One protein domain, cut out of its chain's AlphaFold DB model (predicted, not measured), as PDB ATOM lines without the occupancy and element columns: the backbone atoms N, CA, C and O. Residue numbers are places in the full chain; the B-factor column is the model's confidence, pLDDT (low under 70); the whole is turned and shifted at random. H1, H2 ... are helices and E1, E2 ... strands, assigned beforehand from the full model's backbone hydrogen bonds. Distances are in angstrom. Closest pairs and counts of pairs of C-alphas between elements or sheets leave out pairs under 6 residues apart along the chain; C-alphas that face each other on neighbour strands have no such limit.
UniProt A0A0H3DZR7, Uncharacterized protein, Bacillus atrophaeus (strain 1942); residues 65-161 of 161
ATOM      1  N   SER A  65     116.272 160.224 200.327       89.00
ATOM      2  CA  SER A  65     117.328 159.648 199.490       89.00
ATOM      3  C   SER A  65     117.063 159.928 198.007       89.00
ATOM      4  O   SER A  65     116.170 159.314 197.411       89.00
ATOM      5  N   PRO A  66     117.866 160.792 197.356       90.25
ATOM      6  CA  PRO A  66     117.744 161.052 195.922       90.25
ATOM      7  C   PRO A  66     117.935 159.791 195.073       90.25
ATOM      8  O   PRO A  66     117.266 159.616 194.057       90.25
ATOM      9  N   ASN A  67     118.812 158.882 195.513       92.25
ATOM     10  CA  ASN A  67     119.074 157.620 194.824       92.25
ATOM     11  C   ASN A  67     117.836 156.718 194.812       92.25
ATOM     12  O   ASN A  67     117.465 156.203 193.758       92.25
ATOM     13  N   TYR A  68     117.174 156.572 195.964       94.44
ATOM     14  CA  TYR A  68     115.954 155.773 196.066       94.44
ATOM     15  C   TYR A  68     114.812 156.399 195.260       94.44
ATOM     16  O   TYR A  68     114.152 155.714 194.480       94.44
ATOM     17  N   LYS A  69     114.638 157.724 195.363       95.12
ATOM     18  CA  LYS A  69     113.650 158.465 194.571       95.12
ATOM     19  C   LYS A  69     113.834 158.248 193.069       95.12
ATOM     20  O   LYS A  69     112.866 157.936 192.381       95.12
ATOM     21  N   ARG A  70     115.069 158.370 192.568       95.75
ATOM     22  CA  ARG A  70     115.389 158.167 191.147       95.75
ATOM     23  C   ARG A  70     115.082 156.743 190.692       95.75
ATOM     24  O   ARG A  70     114.568 156.566 189.595       95.75
ATOM     25  N   LEU A  71     115.373 155.746 191.528       95.88
ATOM     26  CA  LEU A  71     115.091 154.342 191.232       95.88
ATOM     27  C   LEU A  71     113.581 154.090 191.116       95.88
ATOM     28  O   LEU A  71     113.134 153.529 190.120       95.88
ATOM     29  N   VAL A  72     112.790 154.567 192.082       95.81
ATOM     30  CA  VAL A  72     111.320 154.456 192.042       95.81
ATOM     31  C   VAL A  72     110.754 155.159 190.808       95.81
ATOM     32  O   VAL A  72     109.931 154.588 190.095       95.81
ATOM     33  N   GLN A  73     111.224 156.376 190.520       94.75
ATOM     34  CA  GLN A  73     110.793 157.130 189.343       94.75
ATOM     35  C   GLN A  73     111.118 156.388 188.045       94.75
ATOM     36  O   GLN A  73     110.237 156.258 187.200       94.75
ATOM     37  N   TYR A  74     112.334 155.851 187.921       95.56
ATOM     38  CA  TYR A  74     112.767 155.085 186.753       95.56
ATOM     39  C   TYR A  74     111.849 153.892 186.468       95.56
ATOM     40  O   TYR A  74     111.359 153.756 185.351       95.56
ATOM     41  N   PHE A  75     111.555 153.063 187.475       94.12
ATOM     42  CA  PHE A  75     110.662 151.919 187.280       94.12
ATOM     43  C   PHE A  75     109.216 152.343 187.007       94.12
ATOM     44  O   PHE A  75     108.551 151.738 186.169       94.12
ATOM     45  N   SER A  76     108.741 153.418 187.645       93.44
ATOM     46  CA  SER A  76     107.378 153.915 187.423       93.44
ATOM     47  C   SER A  76     107.132 154.447 186.011       93.44
ATOM     48  O   SER A  76     106.013 154.345 185.521       93.44
ATOM     49  N   THR A  77     108.161 154.985 185.347       92.12
ATOM     50  CA  THR A  77     108.063 155.530 183.982       92.12
ATOM     51  C   THR A  77     108.567 154.566 182.906       92.12
ATOM     52  O   THR A  77     108.506 154.887 181.721       92.12
ATOM     53  N   MET A  78     109.057 153.383 183.293       93.19
ATOM     54  CA  MET A  78     109.566 152.374 182.360       93.19
ATOM     55  C   MET A  78     108.454 151.798 181.470       93.19
ATOM     56  O   MET A  78     108.680 151.510 180.296       93.19
ATOM     57  N   LEU A  79     107.248 151.642 182.020       90.31
ATOM     58  CA  LEU A  79     106.077 151.150 181.298       90.31
ATOM     59  C   LEU A  79     105.369 152.324 180.610       90.31
ATOM     60  O   LEU A  79     104.840 153.211 181.273       90.31
ATOM     61  N   ARG A  80     105.359 152.331 179.272       85.94
ATOM     62  CA  ARG A  80     104.780 153.428 178.470       85.94
ATOM     63  C   ARG A  80     103.261 153.351 178.309       85.94
ATOM     64  O   ARG A  80     102.651 154.371 178.010       85.94
ATOM     65  N   PHE A  81     102.676 152.172 178.536       90.12
ATOM     66  CA  PHE A  81     101.247 151.880 178.348       90.12
ATOM     67  C   PHE A  81     100.721 152.168 176.934       90.12
ATOM     68  O   PHE A  81      99.553 152.507 176.755       90.12
ATOM     69  N   ASP A  82     101.574 151.987 175.926       90.56
ATOM     70  CA  ASP A  82     101.159 152.009 174.526       90.56
ATOM     71  C   ASP A  82     100.248 150.798 174.255       90.56
ATOM     72  O   ASP A  82     100.592 149.662 174.595       90.56
ATOM     73  N   TYR A  83      99.077 151.026 173.659       90.56
ATOM     74  CA  TYR A  83      98.072 149.987 173.436       90.56
ATOM     75  C   TYR A  83      97.687 149.873 171.959       90.56
ATOM     76  O   TYR A  83      97.653 150.852 171.216       90.56
ATOM     77  N   ILE A  84      97.358 148.651 171.539       91.38
ATOM     78  CA  ILE A  84      96.778 148.355 170.227       91.38
ATOM     79  C   ILE A  84      95.522 147.530 170.470       91.38
ATOM     80  O   ILE A  84      95.581 146.443 171.044       91.38
ATOM     81  N   ILE A  85      94.379 148.039 170.019       90.50
ATOM     82  CA  ILE A  85      93.107 147.328 170.135       90.50
ATOM     83  C   ILE A  85      92.974 146.427 168.913       90.50
ATOM     84  O   ILE A  85      92.788 146.898 167.793       90.50
ATOM     85  N   LYS A  86      93.078 145.118 169.131       89.69
ATOM     86  CA  LYS A  86      92.869 144.108 168.095       89.69
ATOM     87  C   LYS A  86      91.723 143.189 168.517       89.69
ATOM     88  O   LYS A  86      91.766 142.667 169.629       89.69
ATOM     89  N   PRO A  87      90.719 142.956 167.658       87.00
ATOM     90  CA  PRO A  87      89.705 141.954 167.946       87.00
ATOM     91  C   PRO A  87      90.334 140.553 167.994       87.00
ATOM     92  O   PRO A  87      91.175 140.210 167.160       87.00
ATOM     93  N   PHE A  88      89.917 139.753 168.972       84.50
ATOM     94  CA  PHE A  88      90.360 138.373 169.168       84.50
ATOM     95  C   PHE A  88      89.194 137.413 168.893       84.50
ATOM     96  O   PHE A  88      88.063 137.731 169.246       84.50
ATOM     97  N   ASP A  89      89.479 136.278 168.250       83.25
ATOM     98  CA  ASP A  89      88.522 135.190 167.974       83.25
ATOM     99  C   ASP A  89      87.196 135.629 167.309       83.25
ATOM    100  O   ASP A  89      86.088 135.411 167.802       83.25
ATOM    101  N   LEU A  90      87.301 136.305 166.160       81.38
ATOM    102  CA  LEU A  90      86.136 136.726 165.383       81.38
ATOM    103  C   LEU A  90      85.488 135.530 164.672       81.38
ATOM    104  O   LEU A  90      85.981 135.060 163.646       81.38
ATOM    105  N   ASN A  91      84.331 135.093 165.172       82.31
ATOM    106  CA  ASN A  91      83.492 134.126 164.471       82.31
ATOM    107  C   ASN A  91      82.922 134.762 163.192       82.31
ATOM    108  O   ASN A  91      82.025 135.605 163.247       82.31
ATOM    109  N   THR A  92      83.460 134.349 162.044       78.50
ATOM    110  CA  THR A  92      83.135 134.929 160.732       78.50
ATOM    111  C   THR A  92      81.696 134.610 160.305       78.50
ATOM    112  O   THR A  92      81.078 135.412 159.610       78.50
ATOM    113  N   ASP A  93      81.114 133.518 160.812       79.88
ATOM    114  CA  ASP A  93      79.776 133.044 160.428       79.88
ATOM    115  C   ASP A  93      78.644 133.831 161.105       79.88
ATOM    116  O   ASP A  93      77.543 133.950 160.569       79.88
ATOM    117  N   LYS A  94      78.902 134.389 162.295       78.88
ATOM    118  CA  LYS A  94      77.935 135.191 163.076       78.88
ATOM    119  C   LYS A  94      78.261 136.686 163.068       78.88
ATOM    120  O   LYS A  94      77.662 137.464 163.815       78.88
ATOM    121  N   PHE A  95      79.231 137.096 162.256       81.81
ATOM    122  CA  PHE A  95      79.735 138.458 162.253       81.81
ATOM    123  C   PHE A  95      78.748 139.423 161.590       81.81
ATOM    124  O   PHE A  95      78.446 139.326 160.403       81.81
ATOM    125  N   SER A  96      78.301 140.422 162.350       84.88
ATOM    126  CA  SER A  96      77.587 141.572 161.801       84.88
ATOM    127  C   SER A  96      78.454 142.822 161.922       84.88
ATOM    128  O   SER A  96      78.823 143.252 163.016       84.88
ATOM    129  N   GLN A  97      78.773 143.431 160.778       86.06
ATOM    130  CA  GLN A  97      79.724 144.542 160.695       86.06
ATOM    131  C   GLN A  97      79.251 145.795 161.448       86.06
ATOM    132  O   GLN A  97      80.060 146.493 162.059       86.06
ATOM    133  N   LYS A  98      77.946 146.093 161.416       90.25
ATOM    134  CA  LYS A  98      77.364 147.285 162.057       90.25
ATOM    135  C   LYS A  98      77.520 147.285 163.589       90.25
ATOM    136  O   LYS A  98      78.114 148.237 164.098       90.25
ATOM    137  N   PRO A  99      77.034 146.270 164.337       89.31
ATOM    138  CA  PRO A  99      77.183 146.237 165.791       89.31
ATOM    139  C   PRO A  99      78.649 146.131 166.208       89.31
ATOM    140  O   PRO A  99      79.055 146.810 167.149       89.31
ATOM    141  N   PHE A 100      79.461 145.376 165.460       90.50
ATOM    142  CA  PHE A 100      80.894 145.291 165.714       90.50
ATOM    143  C   PHE A 100      81.571 146.661 165.612       90.50
ATOM    144  O   PHE A 100      82.253 147.081 166.543       90.50
ATOM    145  N   LYS A 101      81.341 147.402 164.519       90.62
ATOM    146  CA  LYS A 101      81.915 148.741 164.335       90.62
ATOM    147  C   LYS A 101      81.461 149.699 165.437       90.62
ATOM    148  O   LYS A 101      82.283 150.441 165.961       90.62
ATOM    149  N   ALA A 102      80.185 149.654 165.820       92.75
ATOM    150  CA  ALA A 102      79.662 150.490 166.896       92.75
ATOM    151  C   ALA A 102      80.332 150.186 168.249       92.75
ATOM    152  O   ALA A 102      80.721 151.109 168.960       92.75
ATOM    153  N   GLN A 103      80.500 148.907 168.598       91.12
ATOM    154  CA  GLN A 103      81.175 148.501 169.831       91.12
ATOM    155  C   GLN A 103      82.668 148.840 169.800       91.12
ATOM    156  O   GLN A 103      83.195 149.377 170.770       91.12
ATOM    157  N   TYR A 104      83.334 148.596 168.673       92.81
ATOM    158  CA  TYR A 104      84.741 148.927 168.483       92.81
ATOM    159  C   TYR A 104      84.994 150.435 168.627       92.81
ATOM    160  O   TYR A 104      85.893 150.837 169.358       92.81
ATOM    161  N   SER A 105      84.150 151.282 168.024       93.00
ATOM    162  CA  SER A 105      84.219 152.739 168.197       93.00
ATOM    163  C   SER A 105      83.979 153.183 169.643       93.00
ATOM    164  O   SER A 105      84.637 154.113 170.100       93.00
ATOM    165  N   LYS A 106      83.082 152.518 170.388       92.88
ATOM    166  CA  LYS A 106      82.878 152.799 171.821       92.88
ATOM    167  C   LYS A 106      84.114 152.464 172.653       92.88
ATOM    168  O   LYS A 106      84.497 153.261 173.498       92.88
ATOM    169  N   ILE A 107      84.735 151.311 172.401       92.81
ATOM    170  CA  ILE A 107      85.953 150.891 173.106       92.81
ATOM    171  C   ILE A 107      87.102 151.849 172.784       92.81
ATOM    172  O   ILE A 107      87.782 152.292 173.699       92.81
ATOM    173  N   LEU A 108      87.282 152.223 171.511       93.00
ATOM    174  CA  LEU A 108      88.280 153.224 171.119       93.00
ATOM    175  C   LEU A 108      88.095 154.534 171.889       93.00
ATOM    176  O   LEU A 108      89.048 155.000 172.507       93.00
ATOM    177  N   LYS A 109      86.866 155.072 171.915       92.44
ATOM    178  CA  LYS A 109      86.557 156.300 172.659       92.44
ATOM    179  C   LYS A 109      86.857 156.144 174.153       92.44
ATOM    180  O   LYS A 109      87.428 157.045 174.752       92.44
ATOM    181  N   LEU A 110      86.495 155.008 174.751       92.31
ATOM    182  CA  LEU A 110      86.753 154.746 176.168       92.31
ATOM    183  C   LEU A 110      88.254 154.780 176.479       92.31
ATOM    184  O   LEU A 110      88.664 155.506 177.378       92.31
ATOM    185  N   ILE A 111      89.076 154.036 175.734       92.44
ATOM    186  CA  ILE A 111      90.520 153.975 176.012       92.44
ATOM    187  C   ILE A 111      91.194 155.331 175.749       92.44
ATOM    188  O   ILE A 111      92.112 155.715 176.476       92.44
ATOM    189  N   GLU A 112      90.714 156.080 174.756       91.06
ATOM    190  CA  GLU A 112      91.176 157.443 174.488       91.06
ATOM    191  C   GLU A 112      90.904 158.377 175.680       91.06
ATOM    192  O   GLU A 112      91.827 159.034 176.163       91.06
ATOM    193  N   VAL A 113      89.681 158.359 176.222       93.19
ATOM    194  CA  VAL A 113      89.300 159.148 177.409       93.19
ATOM    195  C   VAL A 113      90.076 158.716 178.656       93.19
ATOM    196  O   VAL A 113      90.461 159.565 179.460       93.19
ATOM    197  N   MET A 114      90.358 157.416 178.807       92.12
ATOM    198  CA  MET A 114      91.089 156.885 179.963       92.12
ATOM    199  C   MET A 114      92.515 157.421 180.098       92.12
ATOM    200  O   MET A 114      93.062 157.389 181.199       92.12
ATOM    201  N   ASN A 115      93.142 157.868 179.002       90.88
ATOM    202  CA  ASN A 115      94.521 158.360 178.993       90.88
ATOM    203  C   ASN A 115      95.462 157.482 179.852       90.88
ATOM    204  O   ASN A 115      96.104 157.939 180.806       90.88
ATOM    205  N   LEU A 116      95.489 156.180 179.532       91.88
ATOM    206  CA  LEU A 116      96.129 155.146 180.355       91.88
ATOM    207  C   LEU A 116      97.585 155.475 180.691       91.88
ATOM    208  O   LEU A 116      98.015 155.257 181.819       91.88
ATOM    209  N   GLN A 117      98.325 156.055 179.745       91.69
ATOM    210  CA  GLN A 117      99.705 156.479 179.959       91.69
ATOM    211  C   GLN A 117      99.833 157.444 181.144       91.69
ATOM    212  O   GLN A 117     100.711 157.268 181.992       91.69
ATOM    213  N   HIS A 118      98.954 158.444 181.237       91.50
ATOM    214  CA  HIS A 118      98.994 159.417 182.320       91.50
ATOM    215  C   HIS A 118      98.544 158.811 183.657       91.50
ATOM    216  O   HIS A 118      99.244 158.942 184.666       91.50
ATOM    217  N   GLU A 119      97.399 158.125 183.680       93.06
ATOM    218  CA  GLU A 119      96.836 157.582 184.922       93.06
ATOM    219  C   GLU A 119      97.676 156.441 185.501       93.06
ATOM    220  O   GLU A 119      97.961 156.420 186.703       93.06
ATOM    221  N   PHE A 120      98.155 155.521 184.662       93.00
ATOM    222  CA  PHE A 120      98.883 154.353 185.148       93.00
ATOM    223  C   PHE A 120     100.307 154.704 185.575       93.00
ATOM    224  O   PHE A 120     100.816 154.096 186.514       93.00
ATOM    225  N   THR A 121     100.934 155.728 184.989       93.19
ATOM    226  CA  THR A 121     102.224 156.231 185.496       93.19
ATOM    227  C   THR A 121     102.084 156.749 186.934       93.19
ATOM    228  O   THR A 121     102.929 156.468 187.788       93.19
ATOM    229  N   LYS A 122     100.983 157.456 187.248       93.19
ATOM    230  CA  LYS A 122     100.686 157.912 188.620       93.19
ATOM    231  C   LYS A 122     100.458 156.733 189.569       93.19
ATOM    232  O   LYS A 122     100.978 156.742 190.688       93.19
ATOM    233  N   LEU A 123      99.721 155.719 189.112       95.31
ATOM    234  CA  LEU A 123      99.470 154.487 189.862       95.31
ATOM    235  C   LEU A 123     100.774 153.746 190.169       95.31
ATOM    236  O   LEU A 123     101.048 153.442 191.332       95.31
ATOM    237  N   LEU A 124     101.606 153.506 189.152       95.44
ATOM    238  CA  LEU A 124     102.878 152.801 189.293       95.44
ATOM    239  C   LEU A 124     103.828 153.514 190.246       95.44
ATOM    240  O   LEU A 124     104.484 152.856 191.046       95.44
ATOM    241  N   LEU A 125     103.892 154.847 190.211       94.88
ATOM    242  CA  LEU A 125     104.726 155.604 191.146       94.88
ATOM    243  C   LEU A 125     104.345 155.299 192.598       94.88
ATOM    244  O   LEU A 125     105.218 155.163 193.456       94.88
ATOM    245  N   ILE A 126     103.048 155.177 192.885       95.25
ATOM    246  CA  ILE A 126     102.572 154.824 194.221       95.25
ATOM    247  C   ILE A 126     102.836 153.348 194.515       95.25
ATOM    248  O   ILE A 126     103.325 153.062 195.603       95.25
ATOM    249  N   ALA A 127     102.583 152.442 193.570       94.56
ATOM    250  CA  ALA A 127     102.816 151.009 193.747       94.56
ATOM    251  C   ALA A 127     104.301 150.692 194.000       94.56
ATOM    252  O   ALA A 127     104.629 150.053 194.989       94.56
ATOM    253  N   PHE A 128     105.235 151.236 193.216       95.06
ATOM    254  CA  PHE A 128     106.673 151.046 193.457       95.06
ATOM    255  C   PHE A 128     107.159 151.672 194.770       95.06
ATOM    256  O   PHE A 128     108.169 151.244 195.326       95.06
ATOM    257  N   LYS A 129     106.456 152.691 195.271       94.56
ATOM    258  CA  LYS A 129     106.784 153.353 196.536       94.56
ATOM    259  C   LYS A 129     106.141 152.665 197.745       94.56
ATOM    260  O   LYS A 129     106.726 152.674 198.820       94.56
ATOM    261  N   GLU A 130     104.933 152.128 197.638       93.12
ATOM    262  CA  GLU A 130     104.137 151.651 198.784       93.12
ATOM    263  C   GLU A 130     103.662 150.198 198.635       93.12
ATOM    264  O   GLU A 130     102.829 149.754 199.427       93.12
ATOM    265  N   ASP A 131     104.219 149.474 197.661       91.31
ATOM    266  CA  ASP A 131     103.930 148.093 197.239       91.31
ATOM    267  C   ASP A 131     102.582 147.918 196.515       91.31
ATOM    268  O   ASP A 131     102.494 147.256 195.485       91.31
ATOM    269  N   VAL A 132     101.528 148.579 196.997       91.69
ATOM    270  CA  VAL A 132     100.167 148.453 196.456       91.69
ATOM    271  C   VAL A 132      99.568 149.827 196.168       91.69
ATOM    272  O   VAL A 132      99.929 150.827 196.785       91.69
ATOM    273  N   PHE A 133      98.619 149.889 195.238       94.12
ATOM    274  CA  PHE A 133      97.762 151.050 195.030       94.12
ATOM    275  C   PHE A 133      96.296 150.644 195.198       94.12
ATOM    276  O   PHE A 133      95.860 149.641 194.644       94.12
ATOM    277  N   TYR A 134      95.536 151.457 195.931       93.69
ATOM    278  CA  TYR A 134      94.081 151.360 196.022       93.69
ATOM    279  C   TYR A 134      93.479 152.687 195.575       93.69
ATOM    280  O   TYR A 134      93.998 153.752 195.927       93.69
ATOM    281  N   GLY A 135      92.381 152.637 194.828       93.81
ATOM    282  CA  GLY A 135      91.712 153.841 194.362       93.81
ATOM    283  C   GLY A 135      90.295 153.597 193.865       93.81
ATOM    284  O   GLY A 135      89.932 152.462 193.563       93.81
ATOM    285  N   TYR A 136      89.519 154.678 193.790       94.19
ATOM    286  CA  TYR A 136      88.219 154.702 193.125       94.19
ATOM    287  C   TYR A 136      88.369 155.224 191.701       94.19
ATOM    288  O   TYR A 136      89.018 156.245 191.471       94.19
ATOM    289  N   GLU A 137      87.762 154.516 190.761       94.06
ATOM    290  CA  GLU A 137      87.699 154.898 189.358       94.06
ATOM    291  C   GLU A 137      86.568 155.904 189.146       94.06
ATOM    292  O   GLU A 137      85.412 155.630 189.476       94.06
ATOM    293  N   HIS A 138      86.902 157.069 188.596       93.44
ATOM    294  CA  HIS A 138      85.929 158.076 188.189       93.44
ATOM    295  C   HIS A 138      85.949 158.186 186.674       93.44
ATOM    296  O   HIS A 138      86.965 158.564 186.091       93.44
ATOM    297  N   THR A 139      84.812 157.877 186.054       91.94
ATOM    298  CA  THR A 139      84.649 157.923 184.599       91.94
ATOM    299  C   THR A 139      83.497 158.845 184.242       91.94
ATOM    300  O   THR A 139      82.377 158.677 184.721       91.94
ATOM    301  N   THR A 140      83.786 159.823 183.392       89.81
ATOM    302  CA  THR A 140      82.816 160.693 182.718       89.81
ATOM    303  C   THR A 140      83.000 160.532 181.205       89.81
ATOM    304  O   THR A 140      83.994 159.963 180.762       89.81
ATOM    305  N   ASP A 141      82.078 161.055 180.397       87.00
ATOM    306  CA  ASP A 141      82.153 160.960 178.932       87.00
ATOM    307  C   ASP A 141      83.434 161.559 178.321       87.00
ATOM    308  O   ASP A 141      83.861 161.100 177.258       87.00
ATOM    309  N   ASP A 142      84.041 162.539 179.001       89.25
ATOM    310  CA  ASP A 142      85.202 163.302 178.517       89.25
ATOM    311  C   ASP A 142      86.437 163.204 179.429       89.25
ATOM    312  O   ASP A 142      87.510 163.687 179.069       89.25
ATOM    313  N   SER A 143      86.313 162.624 180.627       90.06
ATOM    314  CA  SER A 143      87.428 162.558 181.576       90.06
ATOM    315  C   SER A 143      87.434 161.275 182.385       90.06
ATOM    316  O   SER A 143      86.392 160.693 182.688       90.06
ATOM    317  N   TYR A 144      88.638 160.865 182.757       94.25
ATOM    318  CA  TYR A 144      88.890 159.676 183.541       94.25
ATOM    319  C   TYR A 144      90.043 159.934 184.503       94.25
ATOM    320  O   TYR A 144      91.068 160.495 184.110       94.25
ATOM    321  N   PHE A 145      89.889 159.520 185.757       94.25
ATOM    322  CA  PHE A 145      90.985 159.522 186.718       94.25
ATOM    323  C   PHE A 145      90.748 158.508 187.830       94.25
ATOM    324  O   PHE A 145      89.611 158.170 188.170       94.25
ATOM    325  N   ILE A 146      91.840 158.056 188.448       95.44
ATOM    326  CA  ILE A 146      91.770 157.146 189.591       95.44
ATOM    327  C   ILE A 146      92.118 157.911 190.868       95.44
ATOM    328  O   ILE A 146      93.257 158.339 191.083       95.44
ATOM    329  N   GLN A 147      91.131 158.084 191.744       94.31
ATOM    330  CA  GLN A 147      91.318 158.747 193.025       94.31
ATOM    331  C   GLN A 147      92.020 157.805 194.004       94.31
ATOM    332  O   GLN A 147      91.455 156.794 194.413       94.31
ATOM    333  N   LYS A 148      93.237 158.164 194.424       94.25
ATOM    334  CA  LYS A 148      94.008 157.406 195.418       94.25
ATOM    335  C   LYS A 148      93.261 157.325 196.759       94.25
ATOM    336  O   LYS A 148      92.846 158.348 197.301       94.25
ATOM    337  N   LEU A 149      93.209 156.124 197.330       93.88
ATOM    338  CA  LEU A 149      92.788 155.868 198.706       93.88
ATOM    339  C   LEU A 149      93.980 155.722 199.652       93.88
ATOM    340  O   LEU A 149      95.104 155.423 199.240       93.88
ATOM    341  N   ASP A 150      93.740 155.943 200.942       91.31
ATOM    342  CA  ASP A 150      94.766 155.726 201.952       91.31
ATOM    343  C   ASP A 150      94.928 154.227 202.247       91.31
ATOM    344  O   ASP A 150      94.020 153.553 202.735       91.31
ATOM    345  N   LEU A 151      96.126 153.714 201.959       90.06
ATOM    346  CA  LEU A 151      96.472 152.303 202.078       90.06
ATOM    347  C   LEU A 151      96.466 151.802 203.530       90.06
ATOM    348  O   LEU A 151      96.539 150.594 203.753       90.06
ATOM    349  N   ASP A 152      96.447 152.695 204.521       88.94
ATOM    350  CA  ASP A 152      96.315 152.313 205.929       88.94
ATOM    351  C   ASP A 152      94.922 151.751 206.255       88.94
ATOM    352  O   ASP A 152      94.800 150.957 207.187       88.94
ATOM    353  N   TYR A 153      93.901 152.097 205.464       89.25
ATOM    354  CA  TYR A 153      92.515 151.653 205.661       89.25
ATOM    355  C   TYR A 153      92.068 150.589 204.651       89.25
ATOM    356  O   TYR A 153      90.991 150.014 204.791       89.25
ATOM    357  N   CYS A 154      92.883 150.307 203.637       88.12
ATOM    358  CA  CYS A 154      92.561 149.342 202.595       88.12
ATOM    359  C   CYS A 154      93.166 147.969 202.908       88.12
ATOM    360  O   CYS A 154      94.372 147.837 203.128       88.12
ATOM    361  N   LYS A 155      92.331 146.926 202.867       84.25
ATOM    362  CA  LYS A 155      92.747 145.527 202.994       84.25
ATOM    363  C   LYS A 155      92.027 144.685 201.949       84.25
ATOM    364  O   LYS A 155      90.822 144.829 201.764       84.25
ATOM    365  N   ILE A 156      92.761 143.793 201.295       82.94
ATOM    366  CA  ILE A 156      92.179 142.823 200.366       82.94
ATOM    367  C   ILE A 156      91.373 141.815 201.190       82.94
ATOM    368  O   ILE A 156      91.924 141.143 202.066       82.94
ATOM    369  N   SER A 157      90.071 141.722 200.924       82.69
ATOM    370  CA  SER A 157      89.238 140.633 201.431       82.69
ATOM    371  C   SER A 157      89.146 139.558 200.358       82.69
ATOM    372  O   SER A 157      88.747 139.841 199.235       82.69
ATOM    373  N   SER A 158      89.510 138.322 200.699       74.38
ATOM    374  CA  SER A 158      89.411 137.175 199.786       74.38
ATOM    375  C   SER A 158      87.992 136.591 199.705       74.38
ATOM    376  O   SER A 158      87.806 135.508 199.154       74.38
ATOM    377  N   THR A 159      86.983 137.253 200.273       50.59
ATOM    378  CA  THR A 159      85.592 136.793 200.209       50.59
ATOM    379  C   THR A 159      85.021 137.045 198.819       50.59
ATOM    380  O   THR A 159      84.426 138.090 198.566       50.59
ATOM    381  N   ILE A 160      85.218 136.078 197.932       46.75
ATOM    382  CA  ILE A 160      84.345 135.853 196.784       46.75
ATOM    383  C   ILE A 160      83.277 134.872 197.283       46.75
ATOM    384  O   ILE A 160      83.593 133.721 197.589       46.75
ATOM    385  N   LEU A 161      82.057 135.381 197.458       36.38
ATOM    386  CA  LEU A 161      80.809 134.614 197.508       36.38
ATOM    387  C   LEU A 161      80.191 134.650 196.111       36.38
ATOM    388  O   LEU A 161      80.248 135.742 195.499       36.38
TER     389      LEU A 161
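What this domain is: This is residues 65 to 161 of the 161 residues of an uncharacterized protein of Bacillus atrophaeus (strain 1942) (UniProt A0A0H3DZR7). A two-stranded hairpin, E1 and E2, covers one side of H3 and the near end of H2, while H1 packs on the other side of H3 with residues 72 to 77 alone. H2 and H3 follow one another end to end with a corner at Asn 115, a long link leads from H1 to the far end of H2, and residues 88 to 99, of which 97 to 99 belong to H2, stick out there. The printed part has 97 residues with three named helices and two named strands, in the order H1, H2, H3, E1, E2; the sheet, of order E1 - E2, is antiparallel, and the class is mostly helix. The whole is loose, with a radius of gyration of the C-alphas of 18.2 A, and elongated, with spans of 59 by 36 by 27 A.

Where its parts are: E1 is residues 135 to 139, 12.7 A long from first to last C-alpha, and E2 is residues 144 to 148, 13.1 A long, ending at C-alpha 148 at (94.008, 157.406, 195.418). H3 is residues 116 to 130, 20.4 A long. H2, the longest helix, is residues 97 to 114 and measures 25.5 A, from C-alpha 97 at (79.724, 144.542, 160.695). H1 is residues 66 to 78, 18.1 A long, from C-alpha 66 at (117.744, 161.052, 195.922).

How they stand to each other: E1 and E2 form an antiparallel hairpin with 162 degrees between their directions; N 136 and O 147 are 2.9 A apart and N 147 and O 136 are 2.8 A apart, both within hydrogen-bond range. The closest C-alphas of H3 and E2 are those of Glu 119 and Phe 145, 6.4 A apart. The closest of H2 and E2 are those of Met 114 and Tyr 144, 5.0 A apart. H2 and E1 are only just apart, at 8.0 A. H2 and H3 meet only through their link. H1 and H3 touch, with residues 72 to 77 of H1 alone; their closest C-alphas are those of Ser 76 and Leu 125, 4.9 A apart. They run opposite ways at a steep tilt of 38 degrees, only just steep. H1 is apart from H2, E1 and E2. In H1, H2 and H3 every O i to N i+4 pair is within hydrogen-bond range.

The domain as a whole: The two C-alphas farthest apart are those of Ser 65 and Asp 93, at 60.4 A. The printed part has no cut. The link from H1 to H2 is long, with 18 residues; those from H2 to H3, H3 to E1 and E1 to E2 are tight. Residues 149 to 161, ending at the chain's last residue, hold no named element. The mean pLDDT of the printed part is 89.3, and residues 159 to 161 are under 70.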